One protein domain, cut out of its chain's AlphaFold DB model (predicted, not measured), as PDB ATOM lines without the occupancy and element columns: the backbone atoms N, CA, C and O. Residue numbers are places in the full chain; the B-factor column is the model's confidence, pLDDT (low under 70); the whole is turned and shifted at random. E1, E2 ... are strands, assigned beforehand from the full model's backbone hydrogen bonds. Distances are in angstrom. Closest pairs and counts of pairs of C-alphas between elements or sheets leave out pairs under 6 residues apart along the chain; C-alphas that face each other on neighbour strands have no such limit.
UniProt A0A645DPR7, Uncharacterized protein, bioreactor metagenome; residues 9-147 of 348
ATOM      1  N   PHE A   9     -65.210-117.930 159.025       93.88
ATOM      2  CA  PHE A   9     -66.448-117.899 158.249       93.88
ATOM      3  C   PHE A   9     -66.954-116.466 158.157       93.88
ATOM      4  O   PHE A   9     -67.132-115.815 159.188       93.88
ATOM      5  N   ARG A  10     -67.206-116.000 156.932       93.12
ATOM      6  CA  ARG A  10     -67.769-114.684 156.630       93.12
ATOM      7  C   ARG A  10     -69.166-114.839 156.041       93.12
ATOM      8  O   ARG A  10     -69.342-115.523 155.037       93.12
ATOM      9  N   ILE A  11     -70.153-114.207 156.660       93.06
ATOM     10  CA  ILE A  11     -71.551-114.195 156.228       93.06
ATOM     11  C   ILE A  11     -71.865-112.795 155.709       93.06
ATOM     12  O   ILE A  11     -71.656-111.807 156.410       93.06
ATOM     13  N   LEU A  12     -72.339-112.731 154.471       92.25
ATOM     14  CA  LEU A  12     -72.657-111.512 153.747       92.25
ATOM     15  C   LEU A  12     -74.175-111.419 153.582       92.25
ATOM     16  O   LEU A  12     -74.775-112.245 152.885       92.25
ATOM     17  N   VAL A  13     -74.791-110.432 154.224       90.88
ATOM     18  CA  VAL A  13     -76.237-110.170 154.154       90.88
ATOM     19  C   VAL A  13     -76.470-108.950 153.258       90.88
ATOM     20  O   VAL A  13     -75.782-107.959 153.473       90.88
ATOM     21  N   PRO A  14     -77.378-108.988 152.262       89.88
ATOM     22  CA  PRO A  14     -77.583-107.864 151.348       89.88
ATOM     23  C   PRO A  14     -77.869-106.562 152.083       89.88
ATOM     24  O   PRO A  14     -78.644-106.558 153.041       89.88
ATOM     25  N   ALA A  15     -77.265-105.488 151.600       86.50
ATOM     26  CA  ALA A  15     -77.385-104.130 152.100       86.50
ATOM     27  C   ALA A  15     -77.660-103.187 150.924       86.50
ATOM     28  O   ALA A  15     -77.349-103.507 149.777       86.50
ATOM     29  N   ARG A  16     -78.222-102.011 151.212       82.00
ATOM     30  CA  ARG A  16     -78.433-100.973 150.196       82.00
ATOM     31  C   ARG A  16     -77.132-100.316 149.725       82.00
ATOM     32  O   ARG A  16     -77.055 -99.885 148.581       82.00
ATOM     33  N   ASP A  17     -76.153-100.203 150.617       73.38
ATOM     34  CA  ASP A  17     -74.829 -99.627 150.368       73.38
ATOM     35  C   ASP A  17     -73.788-100.368 151.236       73.38
ATOM     36  O   ASP A  17     -74.136-101.146 152.126       73.38
ATOM     37  N   ASN A  18     -72.499-100.181 150.973       65.62
ATOM     38  CA  ASN A  18     -71.391-100.750 151.742       65.62
ATOM     39  C   ASN A  18     -70.766 -99.754 152.741       65.62
ATOM     40  O   ASN A  18     -69.742-100.049 153.361       65.62
ATOM     41  N   THR A  19     -71.336 -98.558 152.881       62.97
ATOM     42  CA  THR A  19     -70.779 -97.483 153.707       62.97
ATOM     43  C   THR A  19     -71.389 -97.450 155.111       62.97
ATOM     44  O   THR A  19     -72.405 -98.071 155.390       62.97
ATOM     45  N   SER A  20     -70.809 -96.672 156.035       53.84
ATOM     46  CA  SER A  20     -71.337 -96.534 157.403       53.84
ATOM     47  C   SER A  20     -72.727 -95.881 157.494       53.84
ATOM     48  O   SER A  20     -73.236 -95.712 158.600       53.84
ATOM     49  N   VAL A  21     -73.311 -95.474 156.367       55.88
ATOM     50  CA  VAL A  21     -74.617 -94.809 156.267       55.88
ATOM     51  C   VAL A  21     -75.776 -95.822 156.349       55.88
ATOM     52  O   VAL A  21     -76.902 -95.422 156.593       55.88
ATOM     53  N   THR A  22     -75.493 -97.125 156.265       56.56
ATOM     54  CA  THR A  22     -76.453 -98.249 156.365       56.56
ATOM     55  C   THR A  22     -76.728 -98.722 157.800       56.56
ATOM     56  O   THR A  22     -76.920 -99.912 158.063       56.56
ATOM     57  N   HIS A  23     -76.599 -97.805 158.756       69.62
ATOM     58  CA  HIS A  23     -76.851 -98.033 160.182       69.62
ATOM     59  C   HIS A  23     -77.810 -96.964 160.702       69.62
ATOM     60  O   HIS A  23     -77.600 -96.390 161.778       69.62
ATOM     61  N   ASP A  24     -78.789 -96.586 159.884       74.00
ATOM     62  CA  ASP A  24     -79.662 -95.462 160.204       74.00
ATOM     63  C   ASP A  24     -80.923 -95.905 160.964       74.00
ATOM     64  O   ASP A  24     -81.606 -95.073 161.570       74.00
ATOM     65  N   GLY A  25     -81.163 -97.218 161.058       78.75
ATOM     66  CA  GLY A  25     -82.312 -97.793 161.742       78.75
ATOM     67  C   GLY A  25     -83.590 -97.770 160.907       78.75
ATOM     68  O   GLY A  25     -84.678 -97.933 161.469       78.75
ATOM     69  N   THR A  26     -83.477 -97.558 159.598       81.06
ATOM     70  CA  THR A  26     -84.596 -97.455 158.667       81.06
ATOM     71  C   THR A  26     -84.590 -98.647 157.714       81.06
ATOM     72  O   THR A  26     -83.568 -98.958 157.117       81.06
ATOM     73  N   PRO A  27     -85.733 -99.326 157.515       85.81
ATOM     74  CA  PRO A  27     -85.868-100.310 156.445       85.81
ATOM     75  C   PRO A  27     -85.521 -99.719 155.068       85.81
ATOM     76  O   PRO A  27     -86.164 -98.767 154.619       85.81
ATOM     77  N   ASP A  28     -84.554-100.324 154.380       79.62
ATOM     78  CA  ASP A  28     -84.089 -99.911 153.054       79.62
ATOM     79  C   ASP A  28     -84.741-100.723 151.926       79.62
ATOM     80  O   ASP A  28     -85.028-101.905 152.087       79.62
ATOM     81  N   ALA A  29     -84.954-100.111 150.756       71.25
ATOM     82  CA  ALA A  29     -85.654-100.738 149.623       71.25
ATOM     83  C   ALA A  29     -84.957-101.983 149.035       71.25
ATOM     84  O   ALA A  29     -85.636-102.815 148.434       71.25
ATOM     85  N   ASP A  30     -83.641-102.132 149.243       71.31
ATOM     86  CA  ASP A  30     -82.807-103.075 148.479       71.31
ATOM     87  C   ASP A  30     -81.855-103.916 149.351       71.31
ATOM     88  O   ASP A  30     -80.979-104.621 148.848       71.31
ATOM     89  N   GLY A  31     -82.037-103.900 150.672       84.88
ATOM     90  CA  GLY A  31     -81.190-104.650 151.594       84.88
ATOM     91  C   GLY A  31     -81.654-104.560 153.039       84.88
ATOM     92  O   GLY A  31     -82.536-103.778 153.383       84.88
ATOM     93  N   PHE A  32     -81.088-105.414 153.883       88.69
ATOM     94  CA  PHE A  32     -81.315-105.342 155.321       88.69
ATOM     95  C   PHE A  32     -80.616-104.098 155.878       88.69
ATOM     96  O   PHE A  32     -79.592-103.676 155.343       88.69
ATOM     97  N   ASP A  33     -81.138-103.555 156.971       85.19
ATOM     98  CA  ASP A  33     -80.523-102.450 157.722       85.19
ATOM     99  C   ASP A  33     -80.177-102.915 159.151       85.19
ATOM    100  O   ASP A  33     -80.586-104.004 159.578       85.19
ATOM    101  N   PHE A  34     -79.423-102.114 159.906       78.50
ATOM    102  CA  PHE A  34     -79.100-102.360 161.308       78.50
ATOM    103  C   PHE A  34     -79.434-101.160 162.187       78.50
ATOM    104  O   PHE A  34     -79.053-100.026 161.913       78.50
ATOM    105  N   GLY A  35     -80.072-101.428 163.327       68.00
ATOM    106  CA  GLY A  35     -80.480-100.382 164.257       68.00
ATOM    107  C   GLY A  35     -79.310 -99.540 164.773       68.00
ATOM    108  O   GLY A  35     -78.315-100.071 165.262       68.00
ATOM    109  N   SER A  36     -79.478 -98.216 164.765       70.75
ATOM    110  CA  SER A  36     -78.513 -97.257 165.325       70.75
ATOM    111  C   SER A  36     -78.378 -97.337 166.856       70.75
ATOM    112  O   SER A  36     -77.347 -96.964 167.414       70.75
ATOM    113  N   SER A  37     -79.406 -97.844 167.549       70.69
ATOM    114  CA  SER A  37     -79.432 -98.021 169.011       70.69
ATOM    115  C   SER A  37     -79.159 -99.457 169.467       70.69
ATOM    116  O   SER A  37     -78.613 -99.666 170.549       70.69
ATOM    117  N   THR A  38     -79.535-100.445 168.651       74.50
ATOM    118  CA  THR A  38     -79.286-101.872 168.888       74.50
ATOM    119  C   THR A  38     -78.734-102.460 167.601       74.50
ATOM    120  O   THR A  38     -79.486-102.821 166.698       74.50
ATOM    121  N   THR A  39     -77.412-102.504 167.505       77.94
ATOM    122  CA  THR A  39     -76.729-102.953 166.297       77.94
ATOM    123  C   THR A  39     -76.958-104.443 166.070       77.94
ATOM    124  O   THR A  39     -77.053-105.243 167.014       77.94
ATOM    125  N   ALA A  40     -77.054-104.835 164.800       84.75
ATOM    126  CA  ALA A  40     -77.000-106.245 164.471       84.75
ATOM    127  C   ALA A  40     -75.641-106.821 164.828       84.75
ATOM    128  O   ALA A  40     -74.609-106.163 164.696       84.75
ATOM    129  N   SER A  41     -75.660-108.069 165.267       86.50
ATOM    130  CA  SER A  41     -74.474-108.757 165.753       86.50
ATOM    131  C   SER A  41     -74.469-110.207 165.323       86.50
ATOM    132  O   SER A  41     -75.522-110.803 165.086       86.50
ATOM    133  N   ILE A  42     -73.267-110.772 165.252       90.06
ATOM    134  CA  ILE A  42     -73.067-112.202 165.065       90.06
ATOM    135  C   ILE A  42     -72.654-112.859 166.377       90.06
ATOM    136  O   ILE A  42     -71.738-112.420 167.068       90.06
ATOM    137  N   THR A  43     -73.315-113.964 166.695       92.19
ATOM    138  CA  THR A  43     -72.867-114.916 167.707       92.19
ATOM    139  C   THR A  43     -72.214-116.098 167.003       92.19
ATOM    140  O   THR A  43     -72.864-116.808 166.229       92.19
ATOM    141  N   CYS A  44     -70.922-116.294 167.257       93.50
ATOM    142  CA  CYS A  44     -70.163-117.415 166.711       93.50
ATOM    143  C   CYS A  44     -70.422-118.717 167.485       93.50
ATOM    144  O   CYS A  44     -70.839-118.664 168.645       93.50
ATOM    145  N   PRO A  45     -70.133-119.887 166.887       94.19
ATOM    146  CA  PRO A  45     -70.293-121.167 167.557       94.19
ATOM    147  C   PRO A  45     -69.504-121.251 168.871       94.19
ATOM    148  O   PRO A  45     -68.276-121.272 168.871       94.19
ATOM    149  N   ALA A  46     -70.211-121.348 169.995       89.62
ATOM    150  CA  ALA A  46     -69.615-121.580 171.310       89.62
ATOM    151  C   ALA A  46     -69.255-123.060 171.533       89.62
ATOM    152  O   ALA A  46     -68.372-123.382 172.323       89.62
ATOM    153  N   THR A  47     -69.948-123.972 170.846       89.62
ATOM    154  CA  THR A  47     -69.649-125.408 170.832       89.62
ATOM    155  C   THR A  47     -69.332-125.834 169.405       89.62
ATOM    156  O   THR A  47     -70.193-125.785 168.526       89.62
ATOM    157  N   ALA A  48     -68.093-126.265 169.191       90.31
ATOM    158  CA  ALA A  48     -67.543-126.699 167.913       90.31
ATOM    159  C   ALA A  48     -66.649-127.935 168.123       90.31
ATOM    160  O   ALA A  48     -66.261-128.214 169.264       90.31
ATOM    161  N   PRO A  49     -66.292-128.683 167.062       91.06
ATOM    162  CA  PRO A  49     -65.240-129.684 167.168       91.06
ATOM    163  C   PRO A  49     -63.949-129.069 167.722       91.06
ATOM    164  O   PRO A  49     -63.591-127.941 167.381       91.06
ATOM    165  N   VAL A  50     -63.205-129.836 168.522       90.06
ATOM    166  CA  VAL A  50     -61.927-129.390 169.114       90.06
ATOM    167  C   VAL A  50     -60.923-128.948 168.038       90.06
ATOM    168  O   VAL A  50     -60.099-128.072 168.282       90.06
ATOM    169  N   SER A  51     -61.029-129.502 166.827       91.31
ATOM    170  CA  SER A  51     -60.232-129.141 165.650       91.31
ATOM    171  C   SER A  51     -60.380-127.673 165.231       91.31
ATOM    172  O   SER A  51     -59.428-127.117 164.692       91.31
ATOM    173  N   TYR A  52     -61.507-127.012 165.515       91.12
ATOM    174  CA  TYR A  52     -61.699-125.578 165.257       91.12
ATOM    175  C   TYR A  52     -61.096-124.678 166.345       91.12
ATOM    176  O   TYR A  52     -60.879-123.493 166.101       91.12
ATOM    177  N   GLY A  53     -60.764-125.216 167.520       92.06
ATOM    178  CA  GLY A  53     -60.314-124.408 168.650       92.06
ATOM    179  C   GLY A  53     -61.408-123.447 169.120       92.06
ATOM    180  O   GLY A  53     -62.562-123.840 169.281       92.06
ATOM    181  N   THR A  54     -61.044-122.185 169.345       92.38
ATOM    182  CA  THR A  54     -61.982-121.154 169.805       92.38
ATOM    183  C   THR A  54     -62.461-120.323 168.631       92.38
ATOM    184  O   THR A  54     -61.637-119.801 167.883       92.38
ATOM    185  N   PHE A  55     -63.778-120.155 168.517       94.25
ATOM    186  CA  PHE A  55     -64.361-119.145 167.648       94.25
ATOM    187  C   PHE A  55     -64.420-117.786 168.342       94.25
ATOM    188  O   PHE A  55     -64.843-117.683 169.492       94.25
ATOM    189  N   THR A  56     -64.083-116.742 167.596       92.12
ATOM    190  CA  THR A  56     -64.185-115.350 168.030       92.12
ATOM    191  C   THR A  56     -64.880-114.554 166.939       92.12
ATOM    192  O   THR A  56     -64.485-114.617 165.773       92.12
ATOM    193  N   ALA A  57     -65.907-113.790 167.315       88.88
ATOM    194  CA  ALA A  57     -66.467-112.786 166.422       88.88
ATOM    195  C   ALA A  57     -65.390-111.728 166.198       88.88
ATOM    196  O   ALA A  57     -64.970-111.069 167.150       88.88
ATOM    197  N   THR A  58     -64.915-111.596 164.962       75.62
ATOM    198  CA  THR A  58     -63.917-110.570 164.633       75.62
ATOM    199  C   THR A  58     -64.514-109.190 164.871       75.62
ATOM    200  O   THR A  58     -63.814-108.301 165.340       75.62
ATOM    201  N   ASN A  59     -65.832-109.064 164.658       68.19
ATOM    202  CA  ASN A  59     -66.605-107.864 164.934       68.19
ATOM    203  C   ASN A  59     -67.943-108.225 165.578       68.19
ATOM    204  O   ASN A  59     -68.658-109.107 165.103       68.19
ATOM    205  N   ALA A  60     -68.274-107.532 166.669       60.31
ATOM    206  CA  ALA A  60     -69.579-107.656 167.315       60.31
ATOM    207  C   ALA A  60     -70.694-106.988 166.494       60.31
ATOM    208  O   ALA A  60     -71.849-107.351 166.661       60.31
ATOM    209  N   ASN A  61     -70.335-106.064 165.598       63.47
ATOM    210  CA  ASN A  61     -71.223-105.361 164.672       63.47
ATOM    211  C   ASN A  61     -70.765-105.635 163.233       63.47
ATOM    212  O   ASN A  61     -69.626-106.056 163.032       63.47
ATOM    213  N   ALA A  62     -71.614-105.395 162.236       59.97
ATOM    214  CA  ALA A  62     -71.178-105.499 160.847       59.97
ATOM    215  C   ALA A  62     -70.052-104.494 160.517       59.97
ATOM    216  O   ALA A  62     -70.028-103.386 161.055       59.97
ATOM    217  N   GLU A  63     -69.104-104.892 159.663       63.00
ATOM    218  CA  GLU A  63     -68.044-103.996 159.164       63.00
ATOM    219  C   GLU A  63     -68.478-103.171 157.946       63.00
ATOM    220  O   GLU A  63     -69.539-103.414 157.374       63.00
ATOM    221  N   ALA A  64     -67.600-102.245 157.520       60.22
ATOM    222  CA  ALA A  64     -67.632-101.643 156.188       60.22
ATOM    223  C   ALA A  64     -67.909-102.731 155.141       60.22
ATOM    224  O   ALA A  64     -67.222-103.757 155.090       60.22
ATOM    225  N   GLY A  65     -68.977-102.530 154.376       71.00
ATOM    226  CA  GLY A  65     -69.565-103.562 153.548       71.00
ATOM    227  C   GLY A  65     -68.628-104.038 152.444       71.00
ATOM    228  O   GLY A  65     -67.652-103.387 152.066       71.00
ATOM    229  N   VAL A  66     -68.948-105.201 151.892       83.00
ATOM    230  CA  VAL A  66     -68.281-105.719 150.696       83.00
ATOM    231  C   VAL A  66     -69.236-105.570 149.526       83.00
ATOM    232  O   VAL A  66     -70.362-106.050 149.595       83.00
ATOM    233  N   THR A  67     -68.769-104.991 148.422       87.56
ATOM    234  CA  THR A  67     -69.486-105.059 147.144       87.56
ATOM    235  C   THR A  67     -69.054-106.302 146.379       87.56
ATOM    236  O   THR A  67     -67.878-106.453 146.038       87.56
ATOM    237  N   LEU A  68     -69.995-107.185 146.050       88.00
ATOM    238  CA  LEU A  68     -69.772-108.315 145.146       88.00
ATOM    239  C   LEU A  68     -70.736-108.220 143.969       88.00
ATOM    240  O   LEU A  68     -71.948-108.203 144.155       88.00
ATOM    241  N   ASN A  69     -70.194-108.204 142.749       87.56
ATOM    242  CA  ASN A  69     -70.975-108.133 141.507       87.56
ATOM    243  C   ASN A  69     -71.987-106.970 141.481       87.56
ATOM    244  O   ASN A  69     -73.076-107.112 140.934       87.56
ATOM    245  N   GLY A  70     -71.628-105.829 142.080       84.44
ATOM    246  CA  GLY A  70     -72.487-104.644 142.144       84.44
ATOM    247  C   GLY A  70     -73.602-104.703 143.192       84.44
ATOM    248  O   GLY A  70     -74.466-103.839 143.166       84.44
ATOM    249  N   VAL A  71     -73.597-105.699 144.085       85.06
ATOM    250  CA  VAL A  71     -74.478-105.757 145.259       85.06
ATOM    251  C   VAL A  71     -73.640-105.523 146.502       85.06
ATOM    252  O   VAL A  71     -72.596-106.163 146.667       85.06
ATOM    253  N   ASP A  72     -74.104-104.632 147.364       87.75
ATOM    254  CA  ASP A  72     -73.473-104.357 148.643       87.75
ATOM    255  C   ASP A  72     -73.978-105.312 149.723       87.75
ATOM    256  O   ASP A  72     -75.125-105.766 149.715       87.75
ATOM    257  N   TYR A  73     -73.084-105.669 150.642       88.50
ATOM    258  CA  TYR A  73     -73.381-106.601 151.717       88.50
ATOM    259  C   TYR A  73     -72.835-106.108 153.044       88.50
ATOM    260  O   TYR A  73     -71.667-105.731 153.154       88.50
ATOM    261  N   HIS A  74     -73.650-106.287 154.070       85.31
ATOM    262  CA  HIS A  74     -73.233-106.304 155.457       85.31
ATOM    263  C   HIS A  74     -72.388-107.532 155.761       85.31
ATOM    264  O   HIS A  74     -72.723-108.642 155.340       85.31
ATOM    265  N   VAL A  75     -71.319-107.348 156.533       88.75
ATOM    266  CA  VAL A  75     -70.302-108.379 156.757       88.75
ATOM    267  C   VAL A  75     -70.277-108.828 158.212       88.75
ATOM    268  O   VAL A  75     -69.994-108.033 159.101       88.75
ATOM    269  N   PHE A  76     -70.456-110.127 158.444       89.56
ATOM    270  CA  PHE A  76     -70.278-110.757 159.751       89.56
ATOM    271  C   PHE A  76     -69.210-111.843 159.690       89.56
ATOM    272  O   PHE A  76     -69.292-112.728 158.840       89.56
ATOM    273  N   THR A  77     -68.243-111.826 160.609       92.12
ATOM    274  CA  THR A  77     -67.111-112.765 160.572       92.12
ATOM    275  C   THR A  77     -66.897-113.462 161.909       92.12
ATOM    276  O   THR A  77     -66.850-112.827 162.963       92.12
ATOM    277  N   CYS A  78     -66.708-114.776 161.840       93.81
ATOM    278  CA  CYS A  78     -66.308-115.632 162.947       93.81
ATOM    279  C   CYS A  78     -64.986-116.323 162.613       93.81
ATOM    280  O   CYS A  78     -64.961-117.302 161.859       93.81
ATOM    281  N   SER A  79     -63.888-115.819 163.171       94.00
ATOM    282  CA  SER A  79     -62.564-116.439 163.069       94.00
ATOM    283  C   SER A  79     -62.432-117.598 164.046       94.00
ATOM    284  O   SER A  79     -63.043-117.578 165.112       94.00
ATOM    285  N   TYR A  80     -61.615-118.591 163.709       94.06
ATOM    286  CA  TYR A  80     -61.301-119.710 164.591       94.06
ATOM    287  C   TYR A  80     -59.792-119.963 164.648       94.06
ATOM    288  O   TYR A  80     -59.068-119.655 163.705       94.06
ATOM    289  N   THR A  81     -59.293-120.504 165.760       93.31
ATOM    290  CA  THR A  81     -57.840-120.638 166.000       93.31
ATOM    291  C   THR A  81     -57.255-122.000 165.628       93.31
ATOM    292  O   THR A  81     -56.039-122.126 165.490       93.31
ATOM    293  N   GLY A  82     -58.095-123.026 165.492       92.38
ATOM    294  CA  GLY A  82     -57.673-124.395 165.202       92.38
ATOM    295  C   GLY A  82     -57.424-124.684 163.718       92.38
ATOM    296  O   GLY A  82     -57.371-123.786 162.884       92.38
ATOM    297  N   ASN A  83     -57.289-125.969 163.391       91.31
ATOM    298  CA  ASN A  83     -57.073-126.493 162.035       91.31
ATOM    299  C   ASN A  83     -58.356-126.605 161.199       91.31
ATOM    300  O   ASN A  83     -58.281-126.916 160.012       91.31
ATOM    301  N   GLY A  84     -59.520-126.383 161.812       88.88
ATOM    302  CA  GLY A  84     -60.814-126.639 161.190       88.88
ATOM    303  C   GLY A  84     -61.017-128.119 160.852       88.88
ATOM    304  O   GLY A  84     -60.155-128.967 161.086       88.88
ATOM    305  N   GLU A  85     -62.177-128.442 160.296       90.12
ATOM    306  CA  GLU A  85     -62.531-129.809 159.923       90.12
ATOM    307  C   GLU A  85     -63.485-129.807 158.729       90.12
ATOM    308  O   GLU A  85     -64.285-128.894 158.539       90.12
ATOM    309  N   VAL A  86     -63.362-130.809 157.863       88.31
ATOM    310  CA  VAL A  86     -64.192-130.903 156.659       88.31
ATOM    311  C   VAL A  86     -65.517-131.571 157.005       88.31
ATOM    312  O   VAL A  86     -65.541-132.593 157.683       88.31
ATOM    313  N   GLY A  87     -66.624-131.033 156.489       86.88
ATOM    314  CA  GLY A  87     -67.948-131.645 156.638       86.88
ATOM    315  C   GLY A  87     -68.618-131.397 157.991       86.88
ATOM    316  O   GLY A  87     -69.654-131.995 158.276       86.88
ATOM    317  N   THR A  88     -68.071-130.506 158.822       89.44
ATOM    318  CA  THR A  88     -68.705-130.101 160.078       89.44
ATOM    319  C   THR A  88     -69.970-129.282 159.817       89.44
ATOM    320  O   THR A  88     -69.936-128.255 159.140       89.44
ATOM    321  N   ALA A  89     -71.091-129.712 160.396       90.44
ATOM    322  CA  ALA A  89     -72.366-129.009 160.300       90.44
ATOM    323  C   ALA A  89     -72.618-128.127 161.536       90.44
ATOM    324  O   ALA A  89     -72.821-128.632 162.640       90.44
ATOM    325  N   PHE A  90     -72.687-126.811 161.337       90.44
ATOM    326  CA  PHE A  90     -73.043-125.823 162.366       90.44
ATOM    327  C   PHE A  90     -74.537-125.464 162.303       90.44
ATOM    328  O   PHE A  90     -74.909-124.324 162.045       90.44
ATOM    329  N   GLY A  91     -75.404-126.465 162.478       86.38
ATOM    330  CA  GLY A  91     -76.862-126.318 162.346       86.38
ATOM    331  C   GLY A  91     -77.625-126.071 163.652       86.38
ATOM    332  O   GLY A  91     -78.850-126.050 163.629       86.38
ATOM    333  N   GLY A  92     -76.941-125.950 164.797       87.38
ATOM    334  CA  GLY A  92     -77.584-125.812 166.113       87.38
ATOM    335  C   GLY A  92     -77.978-127.137 166.780       87.38
ATOM    336  O   GLY A  92     -78.595-127.116 167.839       87.38
ATOM    337  N   GLY A  93     -77.627-128.279 166.178       89.19
ATOM    338  CA  GLY A  93     -77.747-129.606 166.789       89.19
ATOM    339  C   GLY A  93     -76.547-129.913 167.689       89.19
ATOM    340  O   GLY A  93     -76.426-129.378 168.784       89.19
ATOM    341  N   THR A  94     -75.631-130.765 167.216       90.88
ATOM    342  CA  THR A  94     -74.401-131.120 167.952       90.88
ATOM    343  C   THR A  94     -73.447-129.937 168.140       90.88
ATOM    344  O   THR A  94     -72.806-129.826 169.181       90.88
ATOM    345  N   TYR A  95     -73.365-129.051 167.146       93.62
ATOM    346  CA  TYR A  95     -72.564-127.830 167.195       93.62
ATOM    347  C   TYR A  95     -73.473-126.617 167.035       93.62
ATOM    348  O   TYR A  95     -74.402-126.621 166.220       93.62
ATOM    349  N   THR A  96     -73.205-125.580 167.825       93.75
ATOM    350  CA  THR A  96     -74.000-124.346 167.841       93.75
ATOM    351  C   THR A  96     -73.921-123.639 166.492       93.75
ATOM    352  O   THR A  96     -72.852-123.595 165.883       93.75
ATOM    353  N   ALA A  97     -75.040-123.084 166.029       93.50
ATOM    354  CA  ALA A  97     -75.097-122.354 164.770       93.50
ATOM    355  C   ALA A  97     -74.468-120.961 164.878       93.50
ATOM    356  O   ALA A  97     -74.429-120.355 165.950       93.50
ATOM    357  N   PHE A  98     -74.055-120.428 163.732       93.25
ATOM    358  CA  PHE A  98     -73.850-118.992 163.572       93.25
ATOM    359  C   PHE A  98     -75.217-118.307 163.640       93.25
ATOM    360  O   PHE A  98     -76.128-118.688 162.907       93.25
ATOM    361  N   THR A  99     -75.370-117.314 164.514       92.25
ATOM    362  CA  THR A  99     -76.637-116.579 164.661       92.25
ATOM    363  C   THR A  99     -76.397-115.102 164.423       92.25
ATOM    364  O   THR A  99     -75.568-114.507 165.108       92.25
ATOM    365  N   ILE A 100     -77.123-114.519 163.470       90.56
ATOM    366  CA  ILE A 100     -77.176-113.069 163.274       90.56
ATOM    367  C   ILE A 100     -78.483-112.571 163.881       90.56
ATOM    368  O   ILE A 100     -79.552-113.102 163.575       90.56
ATOM    369  N   SER A 101     -78.389-111.559 164.735       89.12
ATOM    370  CA  SER A 101     -79.522-110.980 165.464       89.12
ATOM    371  C   SER A 101     -79.680-109.499 165.141       89.12
ATOM    372  O   SER A 101     -78.721-108.855 164.727       89.12
ATOM    373  N   ASN A 102     -80.878-108.955 165.382       87.88
ATOM    374  CA  ASN A 102     -81.229-107.532 165.226       87.88
ATOM    375  C   ASN A 102     -81.032-106.962 163.808       87.88
ATOM    376  O   ASN A 102     -80.785-105.770 163.640       87.88
ATOM    377  N   LEU A 103     -81.168-107.817 162.793       87.81
ATOM    378  CA  LEU A 103     -81.395-107.387 161.416       87.81
ATOM    379  C   LEU A 103     -82.723-106.624 161.332       87.81
ATOM    380  O   LEU A 103     -83.748-107.115 161.811       87.81
ATOM    381  N   ILE A 104     -82.714-105.457 160.698       88.38
ATOM    382  CA  ILE A 104     -83.927-104.766 160.272       88.38
ATOM    383  C   ILE A 104     -84.267-105.284 158.883       88.38
ATOM    384  O   ILE A 104     -83.430-105.301 157.979       88.38
ATOM    385  N   ASN A 105     -85.504-105.751 158.733       89.31
ATOM    386  CA  ASN A 105     -85.988-106.238 157.454       89.31
ATOM    387  C   ASN A 105     -85.946-105.115 156.404       89.31
ATOM    388  O   ASN A 105     -86.273-103.975 156.743       89.31
ATOM    389  N   PRO A 106     -85.620-105.438 155.143       87.69
ATOM    390  CA  PRO A 106     -85.738-104.494 154.041       87.69
ATOM    391  C   PRO A 106     -87.170-103.958 153.936       87.69
ATOM    392  O   PRO A 106     -88.138-104.646 154.287       87.69
ATOM    393  N   ALA A 107     -87.315-102.751 153.402       85.69
ATOM    394  CA  ALA A 107     -88.582-102.314 152.838       85.69
ATOM    395  C   ALA A 107     -88.955-103.207 151.631       85.69
ATOM    396  O   ALA A 107     -88.095-103.901 151.083       85.69
ATOM    397  N   PRO A 108     -90.233-103.227 151.209       83.56
ATOM    398  CA  PRO A 108     -90.654-104.019 150.057       83.56
ATOM    399  C   PRO A 108     -89.796-103.719 148.825       83.56
ATOM    400  O   PRO A 108     -89.566-102.549 148.503       83.56
ATOM    401  N   LYS A 109     -89.341-104.773 148.139       78.50
ATOM    402  CA  LYS A 109     -88.366-104.657 147.053       78.50
ATOM    403  C   LYS A 109     -88.916-103.800 145.914       78.50
ATOM    404  O   LYS A 109     -89.923-104.155 145.294       78.50
ATOM    405  N   GLN A 110     -88.242-102.695 145.595       68.56
ATOM    406  CA  GLN A 110     -88.748-101.729 144.607       68.56
ATOM    407  C   GLN A 110     -88.210-101.945 143.187       68.56
ATOM    408  O   GLN A 110     -88.898-101.607 142.224       68.56
ATOM    409  N   ASP A 111     -87.055-102.598 143.043       61.03
ATOM    410  CA  ASP A 111     -86.254-102.689 141.806       61.03
ATOM    411  C   ASP A 111     -86.935-103.243 140.550       61.03
ATOM    412  O   ASP A 111     -86.385-103.183 139.453       61.03
ATOM    413  N   THR A 112     -88.120-103.833 140.675       56.38
ATOM    414  CA  THR A 112     -88.807-104.465 139.538       56.38
ATOM    415  C   THR A 112     -90.301-104.164 139.471       56.38
ATOM    416  O   THR A 112     -90.962-104.610 138.538       56.38
ATOM    417  N   GLY A 113     -90.864-103.409 140.423       59.19
ATOM    418  CA  GLY A 113     -92.319-103.221 140.510       59.19
ATOM    419  C   GLY A 113     -93.106-104.529 140.699       59.19
ATOM    420  O   GLY A 113     -94.307-104.557 140.444       59.19
ATOM    421  N   THR A 114     -92.444-105.623 141.105       64.00
ATOM    422  CA  THR A 114     -93.032-106.971 141.199       64.00
ATOM    423  C   THR A 114     -93.339-107.422 142.619       64.00
ATOM    424  O   THR A 114     -93.787-108.559 142.787       64.00
ATOM    425  N   HIS A 115     -93.090-106.598 143.644       79.44
ATOM    426  CA  HIS A 115     -93.510-106.981 144.984       79.44
ATOM    427  C   HIS A 115     -95.035-107.153 144.994       79.44
ATOM    428  O   HIS A 115     -95.793-106.248 144.638       79.44
ATOM    429  N   THR A 116     -95.475-108.351 145.362       82.75
ATOM    430  CA  THR A 116     -96.887-108.696 145.498       82.75
ATOM    431  C   THR A 116     -97.163-108.877 146.974       82.75
ATOM    432  O   THR A 116     -96.590-109.778 147.583       82.75
ATOM    433  N   LEU A 117     -98.067-108.063 147.522       81.88
ATOM    434  CA  LEU A 117     -98.428-108.139 148.935       81.88
ATOM    435  C   LEU A 117     -98.771-109.576 149.347       81.88
ATOM    436  O   LEU A 117     -99.537-110.268 148.669       81.88
ATOM    437  N   GLY A 118     -98.208-110.015 150.469       81.56
ATOM    438  CA  GLY A 118     -98.375-111.374 150.990       81.56
ATOM    439  C   GLY A 118     -97.510-112.433 150.299       81.56
ATOM    440  O   GLY A 118     -97.614-113.611 150.640       81.56
ATOM    441  N   SER A 119     -96.644-112.042 149.360       86.56
ATOM    442  CA  SER A 119     -95.581-112.891 148.812       86.56
ATOM    443  C   SER A 119     -94.233-112.470 149.385       86.56
ATOM    444  O   SER A 119     -93.966-111.286 149.557       86.56
ATOM    445  N   ALA A 120     -93.377-113.445 149.687       88.88
ATOM    446  CA  ALA A 120     -92.069-113.146 150.251       88.88
ATOM    447  C   ALA A 120     -91.106-112.600 149.184       88.88
ATOM    448  O   ALA A 120     -90.873-113.257 148.164       88.88
ATOM    449  N   ASP A 121     -90.470-111.468 149.471       87.62
ATOM    450  CA  ASP A 121     -89.285-111.009 148.753       87.62
ATOM    451  C   ASP A 121     -88.078-111.822 149.221       87.62
ATOM    452  O   ASP A 121     -87.833-111.967 150.420       87.62
ATOM    453  N   THR A 122     -87.315-112.385 148.279       89.44
ATOM    454  CA  THR A 122     -86.154-113.221 148.615       89.44
ATOM    455  C   THR A 122     -84.836-112.482 148.435       89.44
ATOM    456  O   THR A 122     -84.552-111.993 147.340       89.44
ATOM    457  N   TYR A 123     -83.989-112.526 149.459       88.94
ATOM    458  CA  TYR A 123     -82.679-111.881 149.510       88.94
ATOM    459  C   TYR A 123     -81.564-112.937 149.609       88.94
ATOM    460  O   TYR A 123     -81.648-113.815 150.474       88.94
ATOM    461  N   PRO A 124     -80.544-112.914 148.729       91.19
ATOM    462  CA  PRO A 124     -79.460-113.894 148.749       91.19
ATOM    463  C   PRO A 124     -78.447-113.586 149.856       91.19
ATOM    464  O   PRO A 124     -77.840-112.528 149.859       91.19
ATOM    465  N   VAL A 125     -78.197-114.530 150.758       93.12
ATOM    466  CA  VAL A 125     -77.145-114.424 151.780       93.12
ATOM    467  C   VAL A 125     -75.977-115.307 151.364       93.12
ATOM    468  O   VAL A 125     -76.167-116.487 151.060       93.12
ATOM    469  N   ILE A 126     -74.767-114.756 151.335       95.38
ATOM    470  CA  ILE A 126     -73.561-115.489 150.929       95.38
ATOM    471  C   ILE A 126     -72.795-115.919 152.178       95.38
ATOM    472  O   ILE A 126     -72.597-115.133 153.097       95.38
ATOM    473  N   ILE A 127     -72.337-117.166 152.205       94.50
ATOM    474  CA  ILE A 127     -71.494-117.707 153.270       94.50
ATOM    475  C   ILE A 127     -70.164-118.103 152.641       94.50
ATOM    476  O   ILE A 127     -70.134-118.911 151.715       94.50
ATOM    477  N   GLN A 128     -69.076-117.533 153.138       94.56
ATOM    478  CA  GLN A 128     -67.714-117.778 152.681       94.56
ATOM    479  C   GLN A 128     -66.895-118.420 153.795       94.56
ATOM    480  O   GLN A 128     -66.977-118.020 154.956       94.56
ATOM    481  N   HIS A 129     -66.066-119.388 153.426       93.62
ATOM    482  CA  HIS A 129     -64.941-119.836 154.237       93.62
ATOM    483  C   HIS A 129     -63.704-119.095 153.723       93.62
ATOM    484  O   HIS A 129     -63.509-118.976 152.510       93.62
ATOM    485  N   LEU A 130     -62.915-118.544 154.637       93.25
ATOM    486  CA  LEU A 130     -61.702-117.783 154.368       93.25
ATOM    487  C   LEU A 130     -60.498-118.487 155.004       93.25
ATOM    488  O   LEU A 130     -60.615-119.067 156.090       93.25
ATOM    489  N   ASP A 131     -59.338-118.405 154.356       93.25
ATOM    490  CA  ASP A 131     -58.065-118.798 154.963       93.25
ATOM    491  C   ASP A 131     -57.522-117.740 155.942       93.25
ATOM    492  O   ASP A 131     -58.106-116.670 156.125       93.25
ATOM    493  N   ALA A 132     -56.386-118.035 156.581       90.69
ATOM    494  CA  ALA A 132     -55.730-117.122 157.522       90.69
ATOM    495  C   ALA A 132     -55.216-115.816 156.874       90.69
ATOM    496  O   ALA A 132     -54.869-114.875 157.583       90.69
ATOM    497  N   SER A 133     -55.156-115.753 155.538       91.94
ATOM    498  CA  SER A 133     -54.811-114.555 154.758       91.94
ATOM    499  C   SER A 133     -56.050-113.823 154.223       91.94
ATOM    500  O   SER A 133     -55.914-112.904 153.415       91.94
ATOM    501  N   ASN A 134     -57.255-114.199 154.674       89.00
ATOM    502  CA  ASN A 134     -58.554-113.699 154.211       89.00
ATOM    503  C   ASN A 134     -58.872-113.999 152.733       89.00
ATOM    504  O   ASN A 134     -59.733-113.339 152.142       89.00
ATOM    505  N   ALA A 135     -58.222-114.991 152.122       93.25
ATOM    506  CA  ALA A 135     -58.591-115.452 150.790       93.25
ATOM    507  C   ALA A 135     -59.827-116.358 150.865       93.25
ATOM    508  O   ALA A 135     -59.906-117.254 151.704       93.25
ATOM    509  N   VAL A 136     -60.793-116.139 149.966       94.00
ATOM    510  CA  VAL A 136     -61.971-117.007 149.832       94.00
ATOM    511  C   VAL A 136     -61.543-118.337 149.226       94.00
ATOM    512  O   VAL A 136     -61.057-118.392 148.101       94.00
ATOM    513  N   ILE A 137     -61.758-119.407 149.979       93.81
ATOM    514  CA  ILE A 137     -61.423-120.790 149.598       93.81
ATOM    515  C   ILE A 137     -62.664-121.618 149.276       93.81
ATOM    516  O   ILE A 137     -62.574-122.602 148.546       93.81
ATOM    517  N   ASP A 138     -63.811-121.241 149.840       93.06
ATOM    518  CA  ASP A 138     -65.097-121.886 149.604       93.06
ATOM    519  C   ASP A 138     -66.226-120.868 149.800       93.06
ATOM    520  O   ASP A 138     -66.103-119.930 150.595       93.06
ATOM    521  N   GLN A 139     -67.327-121.042 149.075       93.62
ATOM    522  CA  GLN A 139     -68.482-120.155 149.136       93.62
ATOM    523  C   GLN A 139     -69.772-120.901 148.797       93.62
ATOM    524  O   GLN A 139     -69.826-121.702 147.868       93.62
ATOM    525  N   THR A 140     -70.850-120.551 149.492       94.06
ATOM    526  CA  THR A 140     -72.217-120.949 149.153       94.06
ATOM    527  C   THR A 140     -73.188-119.772 149.291       94.06
ATOM    528  O   THR A 140     -72.852-118.737 149.869       94.06
ATOM    529  N   THR A 141     -74.399-119.917 148.756       94.62
ATOM    530  CA  THR A 141     -75.459-118.902 148.816       94.62
ATOM    531  C   THR A 141     -76.762-119.535 149.295       94.62
ATOM    532  O   THR A 141     -77.184-120.570 148.784       94.62
ATOM    533  N   THR A 142     -77.415-118.889 150.258       92.69
ATOM    534  CA  THR A 142     -78.763-119.210 150.749       92.69
ATOM    535  C   THR A 142     -79.712-118.034 150.501       92.69
ATOM    536  O   THR A 142     -79.297-117.008 149.963       92.69
ATOM    537  N   LYS A 143     -80.996-118.163 150.848       91.69
ATOM    538  CA  LYS A 143     -81.993-117.093 150.704       91.69
ATOM    539  C   LYS A 143     -82.785-116.885 151.989       91.69
ATOM    540  O   LYS A 143     -83.150-117.852 152.651       91.69
ATOM    541  N   VAL A 144     -83.107-115.628 152.279       91.25
ATOM    542  CA  VAL A 144     -84.078-115.229 153.307       91.25
ATOM    543  C   VAL A 144     -85.304-114.656 152.608       91.25
ATOM    544  O   VAL A 144     -85.157-113.845 151.700       91.25
ATOM    545  N   GLY A 145     -86.496-115.106 153.001       89.38
ATOM    546  CA  GLY A 145     -87.769-114.564 152.529       89.38
ATOM    547  C   GLY A 145     -88.355-113.603 153.556       89.38
ATOM    548  O   GLY A 145     -88.542-113.995 154.706       89.38
ATOM    549  N   VAL A 146     -88.653-112.373 153.148       89.56
ATOM    550  CA  VAL A 146     -89.302-111.352 153.983       89.56
ATOM    551  C   VAL A 146     -90.688-111.078 153.409       89.56
ATOM    552  O   VAL A 146     -90.817-110.872 152.208       89.56
ATOM    553  N   VAL A 147     -91.723-111.121 154.249       88.44
ATOM    554  CA  VAL A 147     -93.127-110.910 153.855       88.44
ATOM    555  C   VAL A 147     -93.725-109.733 154.619       88.44
ATOM    556  O   VAL A 147     -93.261-109.400 155.712       88.44
TER     557      VAL A 147
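What this domain is: This is residues 9 to 147 of the 348 residues of an uncharacterized protein of bioreactor metagenome (UniProt A0A645DPR7). Little regular structure is formed: a strongly twisted, branched sheet of six strands, with the pair E2 and E6 over one face, and long loops. The printed part has 139 residues, 53 in eight named strands, E1 to E8, antiparallel and all strand. It is compact, radius of gyration of the C-alphas 15.7 A, spanning 48 by 29 by 28 A.

How they stand to each other: Start at E1, residues 9 to 15: E5, 71 to 80, lies on one side, N 11 to O 76, 2.8 A; E7, 121 to 130, on the other, N 10 to O 128, 2.8 A. E7 and E8, 136 to 146, form a hairpin, N 125 to O 142, 2.8 A. E4, 63 to 68, and E5 form another, N 68 to O 71, 2.9 A. E3, 55 to 57, neighbours E5, N 56 to O 79, 2.8 A. E2, 41 to 43, neighbours E6, 99 to 101, N 43 to O 99, 2.8 A.

Where its parts are: Find C-alpha 9, where E1 begins, at (-66.448, -117.899, 158.249); E8 is 28.2 A long from first to last C-alpha and ends with C-alpha 146 at (-89.302, -111.352, 153.983).

The domain as a whole: The printed part has no cut; 18 residues are under pLDDT 70.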